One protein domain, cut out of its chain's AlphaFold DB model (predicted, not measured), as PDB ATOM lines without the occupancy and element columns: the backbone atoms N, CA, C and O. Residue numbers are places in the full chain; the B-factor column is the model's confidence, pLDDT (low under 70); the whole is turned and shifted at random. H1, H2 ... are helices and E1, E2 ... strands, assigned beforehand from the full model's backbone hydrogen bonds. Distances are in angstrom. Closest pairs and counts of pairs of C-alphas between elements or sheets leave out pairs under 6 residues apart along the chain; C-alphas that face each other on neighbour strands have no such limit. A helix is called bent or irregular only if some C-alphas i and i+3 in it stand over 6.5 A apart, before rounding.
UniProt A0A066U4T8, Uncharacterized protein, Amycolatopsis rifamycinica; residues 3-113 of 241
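AT A GLANCE: This is residues 3 to 113 of the 241 residues of an uncharacterized protein of Amycolatopsis rifamycinica (UniProt A0A066U4T8). An elongated domain with strands at one end and helices at the other: two small separate sheets, E1 with E5 and E4, and E2 with E3, make the strand end, and two helical hairpins, H1 with H2 and H3 with H4, make the helix end. H1 and H4 join the two hairpins, and H3 packs on E3. The printed part has 111 residues with four named helices and five named strands, in the order E1 E2 H1 H2 E3 E4 H3 H4 E5; the larger sheet runs E1 E5 E4 and is mixed, and E2 and E3 are antiparallel. The class is mixed, helices and strands, and the whole is compact, with a radius of gyration of the C-alphas of 14.5 A and spans of 48 by 25 by 18 A.

IN THESE COORDINATES: In the larger sheet, E1 is residues 9 to 12, 10.1 A long, from C-alpha 9 at (78.132, 116.998, 126.652); E5 is residues 107 to 112, 16.3 A, ending with C-alpha 112 at (67.464, 116.058, 124.830); E4 is residues 65 to 69, 12.9 A. E2 is residues 17 to 20, 10.2 A, and E3 is residues 56 to 60, 12.3 A. H1 is residues 23 to 34, 16.9 A, and irregular: C-alphas 24 and 27 are 7.5 A apart. H2 is residues 41 to 51, 16.4 A. H3 is residues 70 to 82, 18.2 A, and H4 is residues 91 to 105, 20.5 A, from C-alpha 91 at (92.057, 121.014, 100.032).

HOW THE PARTS SIT: E5 is the inner strand, parallel to E1, with N 111 and O 10 within hydrogen-bond range at 2.8 A, and antiparallel to E4, with N 68 and O 108 at 2.8 A. H3 only grazes this sheet, with its residues 70 to 73. In the other sheet N 20 and O 56 are 2.8 A apart. The closest C-alphas of E3 and H3, those of Ile 56 and Ala 76, are 6.7 A apart. H3 and H4 touch as a hairpin, closest at the C-alphas of Gly 70 and Ala 103, 4.0 A, at a shallow tilt of 27 degrees, opposite ways. H1, with residues 28 to 33 alone, touches H4 at the C-alphas of Val 29 and Val 98, 6.1 A, at a steep tilt of 54 degrees, opposite ways. H1 and H2 touch as a hairpin at the C-alphas of Val 30 and Thr 43, 6.2 A, at a shallow tilt of 13 degrees, opposite ways. H2 and H4 are apart. Every O i to N i+4 pair is within hydrogen-bond range in H3; in H1 it is 6 of 8, in H2 6 of 7, in H4 9 of 11.

THE WHOLE: The two C-alphas farthest apart, those of Leu 39 and Glu 113, are 48.0 A apart. The printed part has no cut and no long link. Mean pLDDT of the printed part is 95.2, and no printed residue is under 70.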
ATOM      1  N   VAL A   3      78.311 125.239 120.368       87.06
ATOM      2  CA  VAL A   3      79.274 124.484 121.192       87.06
ATOM      3  C   VAL A   3      80.691 125.030 120.990       87.06
ATOM      4  O   VAL A   3      81.132 125.187 119.849       87.06
ATOM      5  N   ALA A   4      81.389 125.325 122.093       89.06
ATOM      6  CA  ALA A   4      82.740 125.900 122.090       89.06
ATOM      7  C   ALA A   4      83.871 124.856 122.028       89.06
ATOM      8  O   ALA A   4      84.998 125.208 121.692       89.06
ATOM      9  N   GLU A   5      83.580 123.582 122.300       90.38
ATOM     10  CA  GLU A   5      84.565 122.495 122.350       90.38
ATOM     11  C   GLU A   5      84.167 121.339 121.422       90.38
ATOM     12  O   GLU A   5      82.985 121.098 121.172       90.38
ATOM     13  N   CYS A   6      85.157 120.608 120.899       90.31
ATOM     14  CA  CYS A   6      84.919 119.472 119.997       90.31
ATOM     15  C   CYS A   6      84.503 118.184 120.735       90.31
ATOM     16  O   CYS A   6      83.993 117.246 120.116       90.31
ATOM     17  N   SER A   7      84.711 118.147 122.054       93.62
ATOM     18  CA  SER A   7      84.313 117.062 122.949       93.62
ATOM     19  C   SER A   7      83.489 117.621 124.104       93.62
ATOM     20  O   SER A   7      84.038 118.027 125.124       93.62
ATOM     21  N   ALA A   8      82.171 117.676 123.944       94.44
ATOM     22  CA  ALA A   8      81.291 118.247 124.957       94.44
ATOM     23  C   ALA A   8      80.025 117.411 125.139       94.44
ATOM     24  O   ALA A   8      79.523 116.777 124.205       94.44
ATOM     25  N   THR A   9      79.490 117.444 126.356       93.38
ATOM     26  CA  THR A   9      78.132 116.998 126.652       93.38
ATOM     27  C   THR A   9      77.207 118.207 126.582       93.38
ATOM     28  O   THR A   9      77.428 119.217 127.244       93.38
ATOM     29  N   VAL A  10      76.181 118.130 125.741       94.25
ATOM     30  CA  VAL A  10      75.268 119.247 125.487       94.25
ATOM     31  C   VAL A  10      73.853 118.828 125.835       94.25
ATOM     32  O   VAL A  10      73.345 117.852 125.285       94.25
ATOM     33  N   THR A  11      73.213 119.570 126.732       94.44
ATOM     34  CA  THR A  11      71.790 119.428 127.059       94.44
ATOM     35  C   THR A  11      70.989 120.505 126.340       94.44
ATOM     36  O   THR A  11      71.384 121.670 126.367       94.44
ATOM     37  N   GLY A  12      69.888 120.134 125.692       93.25
ATOM     38  CA  GLY A  12      69.053 121.093 124.968       93.25
ATOM     39  C   GLY A  12      67.629 120.605 124.746       93.25
ATOM     40  O   GLY A  12      67.308 119.438 124.984       93.25
ATOM     41  N   VAL A  13      66.774 121.506 124.264       94.50
ATOM     42  CA  VAL A  13      65.375 121.185 123.966       94.50
ATOM     43  C   VAL A  13      65.307 120.367 122.668       94.50
ATOM     44  O   VAL A  13      65.963 120.730 121.683       94.50
ATOM     45  N   PRO A  14      64.519 119.279 122.612       95.31
ATOM     46  CA  PRO A  14      64.341 118.508 121.388       95.31
ATOM     47  C   PRO A  14      63.888 119.388 120.213       95.31
ATOM     48  O   PRO A  14      62.956 120.179 120.331       95.31
ATOM     49  N   GLY A  15      64.557 119.247 119.068       94.81
ATOM     50  CA  GLY A  15      64.324 120.056 117.869       94.81
ATOM     51  C   GLY A  15      65.192 121.314 117.759       94.81
ATOM     52  O   GLY A  15      65.257 121.903 116.677       94.81
ATOM     53  N   GLU A  16      65.917 121.708 118.810       95.94
ATOM     54  CA  GLU A  16      66.827 122.851 118.732       95.94
ATOM     55  C   GLU A  16      67.996 122.564 117.773       95.94
ATOM     56  O   GLU A  16      68.528 121.452 117.724       95.94
ATOM     57  N   ARG A  17      68.417 123.567 116.991       96.19
ATOM     58  CA  ARG A  17      69.578 123.439 116.100       96.19
ATOM     59  C   ARG A  17      70.880 123.493 116.893       96.19
ATOM     60  O   ARG A  17      71.142 124.453 117.626       96.19
ATOM     61  N   LEU A  18      71.719 122.490 116.668       96.62
ATOM     62  CA  LEU A  18      73.071 122.416 117.193       96.62
ATOM     63  C   LEU A  18      74.059 122.912 116.136       96.62
ATOM     64  O   LEU A  18      74.111 122.384 115.021       96.62
ATOM     65  N   ALA A  19      74.856 123.911 116.502       97.31
ATOM     66  CA  ALA A  19      75.940 124.420 115.679       97.31
ATOM     67  C   ALA A  19      77.273 124.378 116.438       97.31
ATOM     68  O   ALA A  19      77.325 124.567 117.655       97.31
ATOM     69  N   LEU A  20      78.358 124.141 115.710       96.69
ATOM     70  CA  LEU A  20      79.720 124.157 116.223       96.69
ATOM     71  C   LEU A  20      80.360 125.513 115.921       96.69
ATOM     72  O   LEU A  20      80.309 125.988 114.783       96.69
ATOM     73  N   ALA A  21      80.961 126.140 116.931       96.94
ATOM     74  CA  ALA A  21      81.722 127.365 116.723       96.94
ATOM     75  C   ALA A  21      83.008 127.052 115.931       96.94
ATOM     76  O   ALA A  21      83.733 126.142 116.326       96.94
ATOM     77  N   PRO A  22      83.366 127.803 114.873       96.31
ATOM     78  CA  PRO A  22      84.589 127.549 114.096       96.31
ATOM     79  C   PRO A  22      85.870 127.582 114.949       96.31
ATOM     80  O   PRO A  22      86.829 126.851 114.683       96.31
ATOM     81  N   ALA A  23      85.868 128.384 116.018       95.69
ATOM     82  CA  ALA A  23      86.964 128.483 116.977       95.69
ATOM     83  C   ALA A  23      87.353 127.122 117.591       95.69
ATOM     84  O   ALA A  23      88.538 126.864 117.781       95.69
ATOM     85  N   SER A  24      86.388 126.221 117.811       95.62
ATOM     86  CA  SER A  24      86.614 124.928 118.479       95.62
ATOM     87  C   SER A  24      87.429 123.933 117.647       95.62
ATOM     88  O   SER A  24      88.060 123.032 118.193       95.62
ATOM     89  N   VAL A  25      87.448 124.111 116.324       96.38
ATOM     90  CA  VAL A  25      88.177 123.258 115.370       96.38
ATOM     91  C   VAL A  25      89.350 123.980 114.711       96.38
ATOM     92  O   VAL A  25      90.028 123.406 113.864       96.38
ATOM     93  N   THR A  26      89.623 125.230 115.100       96.12
ATOM     94  CA  THR A  26      90.684 126.030 114.472       96.12
ATOM     95  C   THR A  26      92.055 125.403 114.698       96.12
ATOM     96  O   THR A  26      92.807 125.232 113.744       96.12
ATOM     97  N   GLU A  27      92.376 125.014 115.932       95.50
ATOM     98  CA  GLU A  27      93.713 124.510 116.258       95.50
ATOM     99  C   GLU A  27      94.024 123.147 115.606       95.50
ATOM    100  O   GLU A  27      95.082 123.033 114.983       95.50
ATOM    101  N   PRO A  28      93.111 122.148 115.605       94.94
ATOM    102  CA  PRO A  28      93.309 120.912 114.844       94.94
ATOM    103  C   PRO A  28      93.518 121.147 113.343       94.94
ATOM    104  O   PRO A  28      94.397 120.537 112.733       94.94
ATOM    105  N   VAL A  29      92.743 122.056 112.737       96.12
ATOM    106  CA  VAL A  29      92.855 122.350 111.301       96.12
ATOM    107  C   VAL A  29      94.151 123.099 110.989       96.12
ATOM    108  O   VAL A  29      94.817 122.769 110.011       96.12
ATOM    109  N   VAL A  30      94.559 124.061 111.823       96.12
ATOM    110  CA  VAL A  30      95.839 124.768 111.652       96.12
ATOM    111  C   VAL A  30      97.019 123.822 111.848       96.12
ATOM    112  O   VAL A  30      97.978 123.896 111.084       96.12
ATOM    113  N   SER A  31      96.948 122.901 112.812       94.81
ATOM    114  CA  SER A  31      97.968 121.867 112.991       94.81
ATOM    115  C   SER A  31      98.085 120.990 111.741       94.81
ATOM    116  O   SER A  31      99.188 120.832 111.216       94.81
ATOM    117  N   ALA A  32      96.965 120.520 111.177       94.25
ATOM    118  CA  ALA A  32      96.967 119.778 109.914       94.25
ATOM    119  C   ALA A  32      97.533 120.606 108.741       94.25
ATOM    120  O   ALA A  32      98.301 120.092 107.927       94.25
ATOM    121  N   LEU A  33      97.193 121.895 108.671       95.19
ATOM    122  CA  LEU A  33      97.659 122.803 107.623       95.19
ATOM    123  C   LEU A  33      99.157 123.115 107.742       95.19
ATOM    124  O   LEU A  33      99.819 123.258 106.720       95.19
ATOM    125  N   SER A  34      99.711 123.171 108.955       94.44
ATOM    126  CA  SER A  34     101.131 123.483 109.186       94.44
ATOM    127  C   SER A  34     102.089 122.495 108.508       94.44
ATOM    128  O   SER A  34     103.158 122.891 108.051       94.44
ATOM    129  N   GLY A  35     101.686 121.227 108.351       92.25
ATOM    130  CA  GLY A  35     102.456 120.234 107.594       92.25
ATOM    131  C   GLY A  35     102.432 120.454 106.075       92.25
ATOM    132  O   GLY A  35     103.329 119.994 105.372       92.25
ATOM    133  N   LEU A  36     101.420 121.165 105.568       92.75
ATOM    134  CA  LEU A  36     101.233 121.482 104.148       92.75
ATOM    135  C   LEU A  36     101.723 122.896 103.787       92.75
ATOM    136  O   LEU A  36     101.980 123.174 102.617       92.75
ATOM    137  N   ASP A  37     101.869 123.772 104.782       94.50
ATOM    138  CA  ASP A  37     102.273 125.172 104.646       94.50
ATOM    139  C   ASP A  37     103.565 125.465 105.432       94.50
ATOM    140  O   ASP A  37     103.538 126.139 106.465       94.50
ATOM    141  N   PRO A  38     104.732 125.004 104.947       91.38
ATOM    142  CA  PRO A  38     106.007 125.235 105.626       91.38
ATOM    143  C   PRO A  38     106.421 126.715 105.654       91.38
ATOM    144  O   PRO A  38     107.330 127.081 106.393       91.38
ATOM    145  N   LEU A  39     105.793 127.558 104.826       91.88
ATOM    146  CA  LEU A  39     106.057 128.996 104.764       91.88
ATOM    147  C   LEU A  39     105.135 129.805 105.692       91.88
ATOM    148  O   LEU A  39     105.365 130.997 105.869       91.88
ATOM    149  N   GLY A  40     104.100 129.187 106.272       92.62
ATOM    150  CA  GLY A  40     103.154 129.831 107.188       92.62
ATOM    151  C   GLY A  40     102.223 130.869 106.545       92.62
ATOM    152  O   GLY A  40     101.502 131.566 107.259       92.62
ATOM    153  N   VAL A  41     102.211 130.992 105.215       93.81
ATOM    154  CA  VAL A  41     101.455 132.034 104.497       93.81
ATOM    155  C   VAL A  41      99.947 131.747 104.513       93.81
ATOM    156  O   VAL A  41      99.120 132.658 104.621       93.81
ATOM    157  N   LEU A  42      99.568 130.472 104.432       94.50
ATOM    158  CA  LEU A  42      98.178 130.028 104.427       94.50
ATOM    159  C   LEU A  42      97.587 130.031 105.832       94.50
ATOM    160  O   LEU A  42      96.430 130.405 105.986       94.50
ATOM    161  N   THR A  43      98.356 129.654 106.857       95.12
ATOM    162  CA  THR A  43      97.834 129.549 108.235       95.12
ATOM    163  C   THR A  43      97.280 130.871 108.777       95.12
ATOM    164  O   THR A  43      96.186 130.880 109.348       95.12
ATOM    165  N   GLY A  44      97.974 131.994 108.563       93.94
ATOM    166  CA  GLY A  44      97.506 133.319 108.988       93.94
ATOM    167  C   GLY A  44      96.233 133.751 108.257       93.94
ATOM    168  O   GLY A  44      95.243 134.134 108.883       93.94
ATOM    169  N   THR A  45      96.230 133.605 106.928       95.12
ATOM    170  CA  THR A  45      95.074 133.921 106.075       95.12
ATOM    171  C   THR A  45      93.868 133.047 106.430       95.12
ATOM    172  O   THR A  45      92.749 133.543 106.562       95.12
ATOM    173  N   PHE A  46      94.101 131.755 106.660       96.62
ATOM    174  CA  PHE A  46      93.089 130.802 107.094       96.62
ATOM    175  C   PHE A  46      92.473 131.210 108.431       96.62
ATOM    176  O   PHE A  46      91.256 131.328 108.497       96.62
ATOM    177  N   ARG A  47      93.277 131.474 109.475       96.25
ATOM    178  CA  ARG A  47      92.755 131.876 110.796       96.25
ATOM    179  C   ARG A  47      91.863 133.117 110.687       96.25
ATOM    180  O   ARG A  47      90.779 133.131 111.266       96.25
ATOM    181  N   SER A  48      92.284 134.117 109.908       95.44
ATOM    182  CA  SER A  48      91.504 135.342 109.696       95.44
ATOM    183  C   SER A  48      90.169 135.079 108.996       95.44
ATOM    184  O   SER A  48      89.146 135.610 109.420       95.44
ATOM    185  N   LEU A  49      90.159 134.273 107.930       96.31
ATOM    186  CA  LEU A  49      88.933 133.959 107.193       96.31
ATOM    187  C   LEU A  49      88.008 133.048 108.002       96.31
ATOM    188  O   LEU A  49      86.805 133.283 108.061       96.31
ATOM    189  N   TRP A  50      88.573 132.035 108.658       96.94
ATOM    190  CA  TRP A  50      87.848 131.044 109.444       96.94
ATOM    191  C   TRP A  50      87.136 131.666 110.646       96.94
ATOM    192  O   TRP A  50      85.981 131.331 110.908       96.94
ATOM    193  N   ALA A  51      87.767 132.627 111.327       96.12
ATOM    194  CA  ALA A  51      87.154 133.356 112.438       96.12
ATOM    195  C   ALA A  51      85.886 134.132 112.030       96.12
ATOM    196  O   ALA A  51      84.993 134.313 112.853       96.12
ATOM    197  N   GLY A  52      85.791 134.560 110.766       95.44
ATOM    198  CA  GLY A  52      84.614 135.239 110.216       95.44
ATOM    199  C   GLY A  52      83.544 134.301 109.651       95.44
ATOM    200  O   GLY A  52      82.530 134.776 109.138       95.44
ATOM    201  N   THR A  53      83.748 132.980 109.690       96.69
ATOM    202  CA  THR A  53      82.779 132.036 109.120       96.69
ATOM    203  C   THR A  53      81.558 131.845 110.017       96.69
ATOM    204  O   THR A  53      81.634 131.894 111.244       96.69
ATOM    205  N   ALA A  54      80.406 131.597 109.387       96.56
ATOM    206  CA  ALA A  54      79.196 131.224 110.107       96.56
ATOM    207  C   ALA A  54      79.389 129.899 110.882       96.56
ATOM    208  O   ALA A  54      80.135 129.028 110.417       96.56
ATOM    209  N   PRO A  55      78.691 129.713 112.021       96.81
ATOM    210  CA  PRO A  55      78.708 128.461 112.773       96.81
ATOM    211  C   PRO A  55      78.350 127.240 111.917       96.81
ATOM    212  O   PRO A  55      77.462 127.296 111.066       96.81
ATOM    213  N   ILE A  56      79.026 126.121 112.173       97.25
ATOM    214  CA  ILE A  56      78.917 124.900 111.370       97.25
ATOM    215  C   ILE A  56      77.706 124.090 111.858       97.25
ATOM    216  O   ILE A  56      77.693 123.679 113.020       97.25
ATOM    217  N   PRO A  57      76.680 123.837 111.028       96.62
ATOM    218  CA  PRO A  57      75.494 123.105 111.460       96.62
ATOM    219  C   PRO A  57      75.807 121.615 111.648       96.62
ATOM    220  O   PRO A  57      76.248 120.944 110.719       96.62
ATOM    221  N   LEU A  58      75.535 121.082 112.842       95.75
ATOM    222  CA  LEU A  58      75.708 119.653 113.149       95.75
ATOM    223  C   LEU A  58      74.394 118.863 113.059       95.75
ATOM    224  O   LEU A  58      74.409 117.645 112.863       95.75
ATOM    225  N   GLY A  59      73.253 119.547 113.182       94.50
ATOM    226  CA  GLY A  59      71.918 118.955 113.101       94.50
ATOM    227  C   GLY A  59      70.970 119.512 114.158       94.50
ATOM    228  O   GLY A  59      71.091 120.667 114.566       94.50
ATOM    229  N   THR A  60      70.017 118.690 114.591       95.94
ATOM    230  CA  THR A  60      69.051 119.015 115.647       95.94
ATOM    231  C   THR A  60      69.235 118.119 116.870       95.94
ATOM    232  O   THR A  60      69.726 116.993 116.765       95.94
ATOM    233  N   VAL A  61      68.841 118.629 118.036       95.25
ATOM    234  CA  VAL A  61      68.818 117.886 119.299       95.25
ATOM    235  C   VAL A  61      67.683 116.848 119.260       95.25
ATOM    236  O   VAL A  61      66.539 117.219 118.984       95.25
ATOM    237  N   PRO A  62      67.949 115.553 119.504       94.31
ATOM    238  CA  PRO A  62      66.907 114.526 119.562       94.31
ATOM    239  C   PRO A  62      66.161 114.551 120.902       94.31
ATOM    240  O   PRO A  62      66.655 115.101 121.876       94.31
ATOM    241  N   ALA A  63      65.003 113.887 120.985       91.56
ATOM    242  CA  ALA A  63      64.190 113.774 122.210       91.56
ATOM    243  C   ALA A  63      64.774 112.856 123.309       91.56
ATOM    244  O   ALA A  63      64.081 112.485 124.248       91.56
ATOM    245  N   GLY A  64      66.040 112.466 123.189       91.94
ATOM    246  CA  GLY A  64      66.721 111.563 124.108       91.94
ATOM    247  C   GLY A  64      68.229 111.739 124.003       91.94
ATOM    248  O   GLY A  64      68.712 112.814 123.648       91.94
ATOM    249  N   GLN A  65      68.996 110.690 124.285       93.50
ATOM    250  CA  GLN A  65      70.445 110.739 124.125       93.50
ATOM    251  C   GLN A  65      70.847 110.349 122.699       93.50
ATOM    252  O   GLN A  65      70.443 109.303 122.198       93.50
ATOM    253  N   ALA A  66      71.691 111.157 122.064       96.06
ATOM    254  CA  ALA A  66      72.409 110.756 120.861       96.06
ATOM    255  C   ALA A  66      73.878 111.140 120.940       96.06
ATOM    256  O   ALA A  66      74.273 112.080 121.625       96.06
ATOM    257  N   VAL A  67      74.687 110.403 120.189       96.50
ATOM    258  CA  VAL A  67      76.107 110.684 120.025       96.50
ATOM    259  C   VAL A  67      76.328 111.170 118.602       96.50
ATOM    260  O   VAL A  67      75.968 110.494 117.637       96.50
ATOM    261  N   ILE A  68      76.912 112.354 118.470       96.50
ATOM    262  CA  ILE A  68      77.413 112.875 117.204       96.50
ATOM    263  C   ILE A  68      78.868 112.431 117.100       96.50
ATOM    264  O   ILE A  68      79.727 112.895 117.854       96.50
ATOM    265  N   SER A  69      79.134 111.503 116.180       97.12
ATOM    266  CA  SER A  69      80.476 110.973 115.956       97.12
ATOM    267  C   SER A  69      81.430 112.046 115.426       97.12
ATOM    268  O   SER A  69      81.032 112.929 114.659       97.12
ATOM    269  N   GLY A  70      82.717 111.918 115.760       95.88
ATOM    270  CA  GLY A  70      83.774 112.769 115.212       95.88
ATOM    271  C   GLY A  70      83.828 112.755 113.683       95.88
ATOM    272  O   GLY A  70      84.114 113.780 113.077       95.88
ATOM    273  N   THR A  71      83.460 111.641 113.039       96.88
ATOM    274  CA  THR A  71      83.356 111.546 111.571       96.88
ATOM    275  C   THR A  71      82.307 112.493 110.996       96.88
ATOM    276  O   THR A  71      82.595 113.223 110.052       96.88
ATOM    277  N   ARG A  72      81.117 112.562 111.606       96.88
ATOM    278  CA  ARG A  72      80.047 113.471 111.175       96.88
ATOM    279  C   ARG A  72      80.439 114.935 111.378       96.88
ATOM    280  O   ARG A  72      80.129 115.771 110.532       96.88
ATOM    281  N   ILE A  73      81.133 115.238 112.477       97.00
ATOM    282  CA  ILE A  73      81.691 116.574 112.739       97.00
ATOM    283  C   ILE A  73      82.732 116.918 111.669       97.00
ATOM    284  O   ILE A  73      82.675 117.992 111.076       97.00
ATOM    285  N   ALA A  74      83.647 115.992 111.384       97.31
ATOM    286  CA  ALA A  74      84.695 116.183 110.396       97.31
ATOM    287  C   ALA A  74      84.136 116.441 108.993       97.31
ATOM    288  O   ALA A  74      84.625 117.331 108.304       97.31
ATOM    289  N   ASP A  75      83.093 115.718 108.583       97.62
ATOM    290  CA  ASP A  75      82.434 115.940 107.294       97.62
ATOM    291  C   ASP A  75      81.809 117.335 107.200       97.62
ATOM    292  O   ASP A  75      82.025 118.030 106.208       97.62
ATOM    293  N   ALA A  76      81.120 117.790 108.250       97.44
ATOM    294  CA  ALA A  76      80.550 119.136 108.291       97.44
ATOM    295  C   ALA A  76      81.634 120.231 108.221       97.44
ATOM    296  O   ALA A  76      81.477 121.225 107.508       97.44
ATOM    297  N   VAL A  77      82.764 120.031 108.913       97.50
ATOM    298  CA  VAL A  77      83.926 120.935 108.851       97.50
ATOM    299  C   VAL A  77      84.544 120.939 107.452       97.50
ATOM    300  O   VAL A  77      84.837 122.006 106.923       97.50
ATOM    301  N   VAL A  78      84.703 119.775 106.818       97.19
ATOM    302  CA  VAL A  78      85.252 119.646 105.457       97.19
ATOM    303  C   VAL A  78      84.368 120.330 104.421       97.19
ATOM    304  O   VAL A  78      84.890 121.047 103.569       97.19
ATOM    305  N   THR A  79      83.045 120.168 104.509       97.62
ATOM    306  CA  THR A  79      82.107 120.902 103.651       97.62
ATOM    307  C   THR A  79      82.325 122.406 103.787       97.62
ATOM    308  O   THR A  79      82.431 123.096 102.776       97.62
ATOM    309  N   ARG A  80      82.494 122.904 105.019       97.12
ATOM    310  CA  ARG A  80      82.757 124.324 105.274       97.12
ATOM    311  C   ARG A  80      84.120 124.787 104.754       97.12
ATOM    312  O   ARG A  80      84.220 125.877 104.205       97.12
ATOM    313  N   LEU A  81      85.165 123.968 104.893       96.94
ATOM    314  CA  LEU A  81      86.498 124.258 104.350       96.94
ATOM    315  C   LEU A  81      86.485 124.354 102.820       96.94
ATOM    316  O   LEU A  81      87.213 125.170 102.260       96.94
ATOM    317  N   GLY A  82      85.643 123.563 102.151       97.12
ATOM    318  CA  GLY A  82      85.466 123.616 100.699       97.12
ATOM    319  C   GLY A  82      84.870 124.929 100.184       97.12
ATOM    320  O   GLY A  82      85.058 125.259  99.016       97.12
ATOM    321  N   GLU A  83      84.206 125.710 101.040       96.75
ATOM    322  CA  GLU A  83      83.694 127.041 100.689       96.75
ATOM    323  C   GLU A  83      84.795 128.116 100.661       96.75
ATOM    324  O   GLU A  83      84.552 129.232 100.203       96.75
ATOM    325  N   LEU A  84      86.008 127.809 101.140       96.00
ATOM    326  CA  LEU A  84      87.130 128.743 101.167       96.00
ATOM    327  C   LEU A  84      88.009 128.583  99.914       96.00
ATOM    328  O   LEU A  84      88.846 127.676  99.863       96.00
ATOM    329  N   PRO A  85      87.924 129.493  98.923       94.00
ATOM    330  CA  PRO A  85      88.672 129.357  97.670       94.00
ATOM    331  C   PRO A  85      90.194 129.399  97.869       94.00
ATOM    332  O   PRO A  85      90.933 128.808  97.085       94.00
ATOM    333  N   VAL A  86      90.676 130.032  98.946       93.81
ATOM    334  CA  VAL A  86      92.109 130.094  99.287       93.81
ATOM    335  C   VAL A  86      92.723 128.713  99.556       93.81
ATOM    336  O   VAL A  86      93.927 128.533  99.392       93.81
ATOM    337  N   LEU A  87      91.910 127.725  99.947       95.00
ATOM    338  CA  LEU A  87      92.375 126.373 100.258       95.00
ATOM    339  C   LEU A  87      92.339 125.433  99.050       95.00
ATOM    340  O   LEU A  87      92.843 124.319  99.159       95.00
ATOM    341  N   ALA A  88      91.790 125.844  97.903       95.25
ATOM    342  CA  ALA A  88      91.556 124.954  96.763       95.25
ATOM    343  C   ALA A  88      92.779 124.098  96.341       95.25
ATOM    344  O   ALA A  88      92.597 122.896  96.139       95.25
ATOM    345  N   PRO A  89      94.023 124.623  96.283       93.62
ATOM    346  CA  PRO A  89      95.192 123.827  95.885       93.62
ATOM    347  C   PRO A  89      95.604 122.757  96.906       93.62
ATOM    348  O   PRO A  89      96.242 121.771  96.546       93.62
ATOM    349  N   VAL A  90      95.264 122.959  98.182       95.31
ATOM    350  CA  VAL A  90      95.669 122.099  99.307       95.31
ATOM    351  C   VAL A  90      94.494 121.344  99.925       95.31
ATOM    352  O   VAL A  90      94.692 120.550 100.840       95.31
ATOM    353  N   LEU A  91      93.272 121.550  99.427       95.50
ATOM    354  CA  LEU A  91      92.057 121.014 100.032       95.50
ATOM    355  C   LEU A  91      92.067 119.484 100.041       95.50
ATOM    356  O   LEU A  91      91.799 118.883 101.073       95.50
ATOM    357  N   ALA A  92      92.437 118.841  98.931       95.69
ATOM    358  CA  ALA A  92      92.455 117.381  98.840       95.69
ATOM    359  C   ALA A  92      93.352 116.701  99.907       95.69
ATOM    360  O   ALA A  92      92.838 115.849 100.638       95.69
ATOM    361  N   PRO A  93      94.646 117.063 100.069       95.38
ATOM    362  CA  PRO A  93      95.483 116.495 101.134       95.38
ATOM    363  C   PRO A  93      95.101 116.981 102.543       95.38
ATOM    364  O   PRO A  93      95.304 116.258 103.522       95.38
ATOM    365  N   LEU A  94      94.526 118.179 102.672       96.31
ATOM    366  CA  LEU A  94      94.061 118.692 103.961       96.31
ATOM    367  C   LEU A  94      92.850 117.901 104.474       96.31
ATOM    368  O   LEU A  94      92.800 117.553 105.649       96.31
ATOM    369  N   VAL A  95      91.896 117.569 103.600       96.94
ATOM    370  CA  VAL A  95      90.646 116.884 103.963       96.94
ATOM    371  C   VAL A  95      90.897 115.518 104.595       96.94
ATOM    372  O   VAL A  95      90.244 115.187 105.585       96.94
ATOM    373  N   SER A  96      91.839 114.725 104.074       95.69
ATOM    374  CA  SER A  96      92.165 113.419 104.665       95.69
ATOM    375  C   SER A  96      92.740 113.567 106.077       95.69
ATOM    376  O   SER A  96      92.317 112.866 106.996       95.69
ATOM    377  N   THR A  97      93.641 114.532 106.265       95.88
ATOM    378  CA  THR A  97      94.309 114.813 107.543       95.88
ATOM    379  C   THR A  97      93.332 115.378 108.580       95.88
ATOM    380  O   THR A  97      93.309 114.944 109.735       95.88
ATOM    381  N   VAL A  98      92.464 116.307 108.171       96.81
ATOM    382  CA  VAL A  98      91.418 116.893 109.025       96.81
ATOM    383  C   VAL A  98      90.378 115.841 109.413       96.81
ATOM    384  O   VAL A  98      89.999 115.768 110.579       96.81
ATOM    385  N   ARG A  99      89.960 114.968 108.486       96.88
ATOM    386  CA  ARG A  99      89.054 113.858 108.817       96.88
ATOM    387  C   ARG A  99      89.657 112.899 109.830       96.88
ATOM    388  O   ARG A  99      88.987 112.575 110.804       96.88
ATOM    389  N   ALA A 100      90.900 112.467 109.620       95.81
ATOM    390  CA  ALA A 100      91.566 111.530 110.520       95.81
ATOM    391  C   ALA A 100      91.761 112.122 111.925       95.81
ATOM    392  O   ALA A 100      91.468 111.457 112.919       95.81
ATOM    393  N   SER A 101      92.197 113.383 112.010       95.50
ATOM    394  CA  SER A 101      92.373 114.070 113.293       95.50
ATOM    395  C   SER A 101      91.035 114.248 114.011       95.50
ATOM    396  O   SER A 101      90.848 113.667 115.077       95.50
ATOM    397  N   LEU A 102      90.064 114.945 113.417       96.12
ATOM    398  CA  LEU A 102      88.775 115.221 114.062       96.12
ATOM    399  C   LEU A 102      87.991 113.946 114.405       96.12
ATOM    400  O   LEU A 102      87.358 113.898 115.453       96.12
ATOM    401  N   ALA A 103      88.064 112.889 113.589       96.50
ATOM    402  CA  ALA A 103      87.410 111.621 113.915       96.50
ATOM    403  C   ALA A 103      87.945 110.977 115.206       96.50
ATOM    404  O   ALA A 103      87.202 110.250 115.861       96.50
ATOM    405  N   SER A 104      89.207 111.241 115.563       95.62
ATOM    406  CA  SER A 104      89.857 110.678 116.752       95.62
ATOM    407  C   SER A 104      89.666 111.515 118.021       95.62
ATOM    408  O   SER A 104      89.536 110.949 119.102       95.62
ATOM    409  N   VAL A 105      89.640 112.848 117.900       94.50
ATOM    410  CA  VAL A 105      89.588 113.769 119.053       94.50
ATOM    411  C   VAL A 105      88.214 114.380 119.306       94.50
ATOM    412  O   VAL A 105      87.976 114.883 120.400       94.50
ATOM    413  N   CYS A 106      87.300 114.351 118.335       96.06
ATOM    414  CA  CYS A 106      85.989 114.973 118.479       96.06
ATOM    415  C   CYS A 106      84.877 113.956 118.720       96.06
ATOM    416  O   CYS A 106      84.816 112.890 118.109       96.06
ATOM    417  N   GLY A 107      83.929 114.345 119.566       95.69
ATOM    418  CA  GLY A 107      82.736 113.567 119.858       95.69
ATOM    419  C   GLY A 107      81.813 114.343 120.780       95.69
ATOM    420  O   GLY A 107      82.209 114.732 121.874       95.69
ATOM    421  N   ILE A 108      80.578 114.573 120.344       95.81
ATOM    422  CA  ILE A 108      79.609 115.358 121.115       95.81
ATOM    423  C   ILE A 108      78.476 114.436 121.540       95.81
ATOM    424  O   ILE A 108      77.832 113.797 120.705       95.81
ATOM    425  N   VAL A 109      78.216 114.374 122.841       96.19
ATOM    426  CA  VAL A 109      77.062 113.652 123.381       96.19
ATOM    427  C   VAL A 109      75.956 114.664 123.620       96.19
ATOM    428  O   VAL A 109      76.096 115.570 124.437       96.19
ATOM    429  N   VAL A 110      74.848 114.505 122.911       96.44
ATOM    430  CA  VAL A 110      73.687 115.382 123.012       96.44
ATOM    431  C   VAL A 110      72.618 114.685 123.839       96.44
ATOM    432  O   VAL A 110      72.272 113.533 123.574       96.44
ATOM    433  N   ARG A 111      72.091 115.380 124.842       94.94
ATOM    434  CA  ARG A 111      70.977 114.928 125.672       94.94
ATOM    435  C   ARG A 111      69.805 115.880 125.477       94.94
ATOM    436  O   ARG A 111      69.865 117.035 125.886       94.94
ATOM    437  N   GLY A 112      68.754 115.389 124.834       92.44
ATOM    438  CA  GLY A 112      67.464 116.058 124.830       92.44
ATOM    439  C   GLY A 112      66.867 116.030 126.225       92.44
ATOM    440  O   GLY A 112      66.746 114.958 126.819       92.44
ATOM    441  N   GLU A 113      66.503 117.193 126.746       87.31
ATOM    442  CA  GLU A 113      65.722 117.266 127.973       87.31
ATOM    443  C   GLU A 113      64.303 116.783 127.668       87.31
ATOM    444  O   GLU A 113      63.623 117.330 126.797       87.31
TER     445      GLU A 113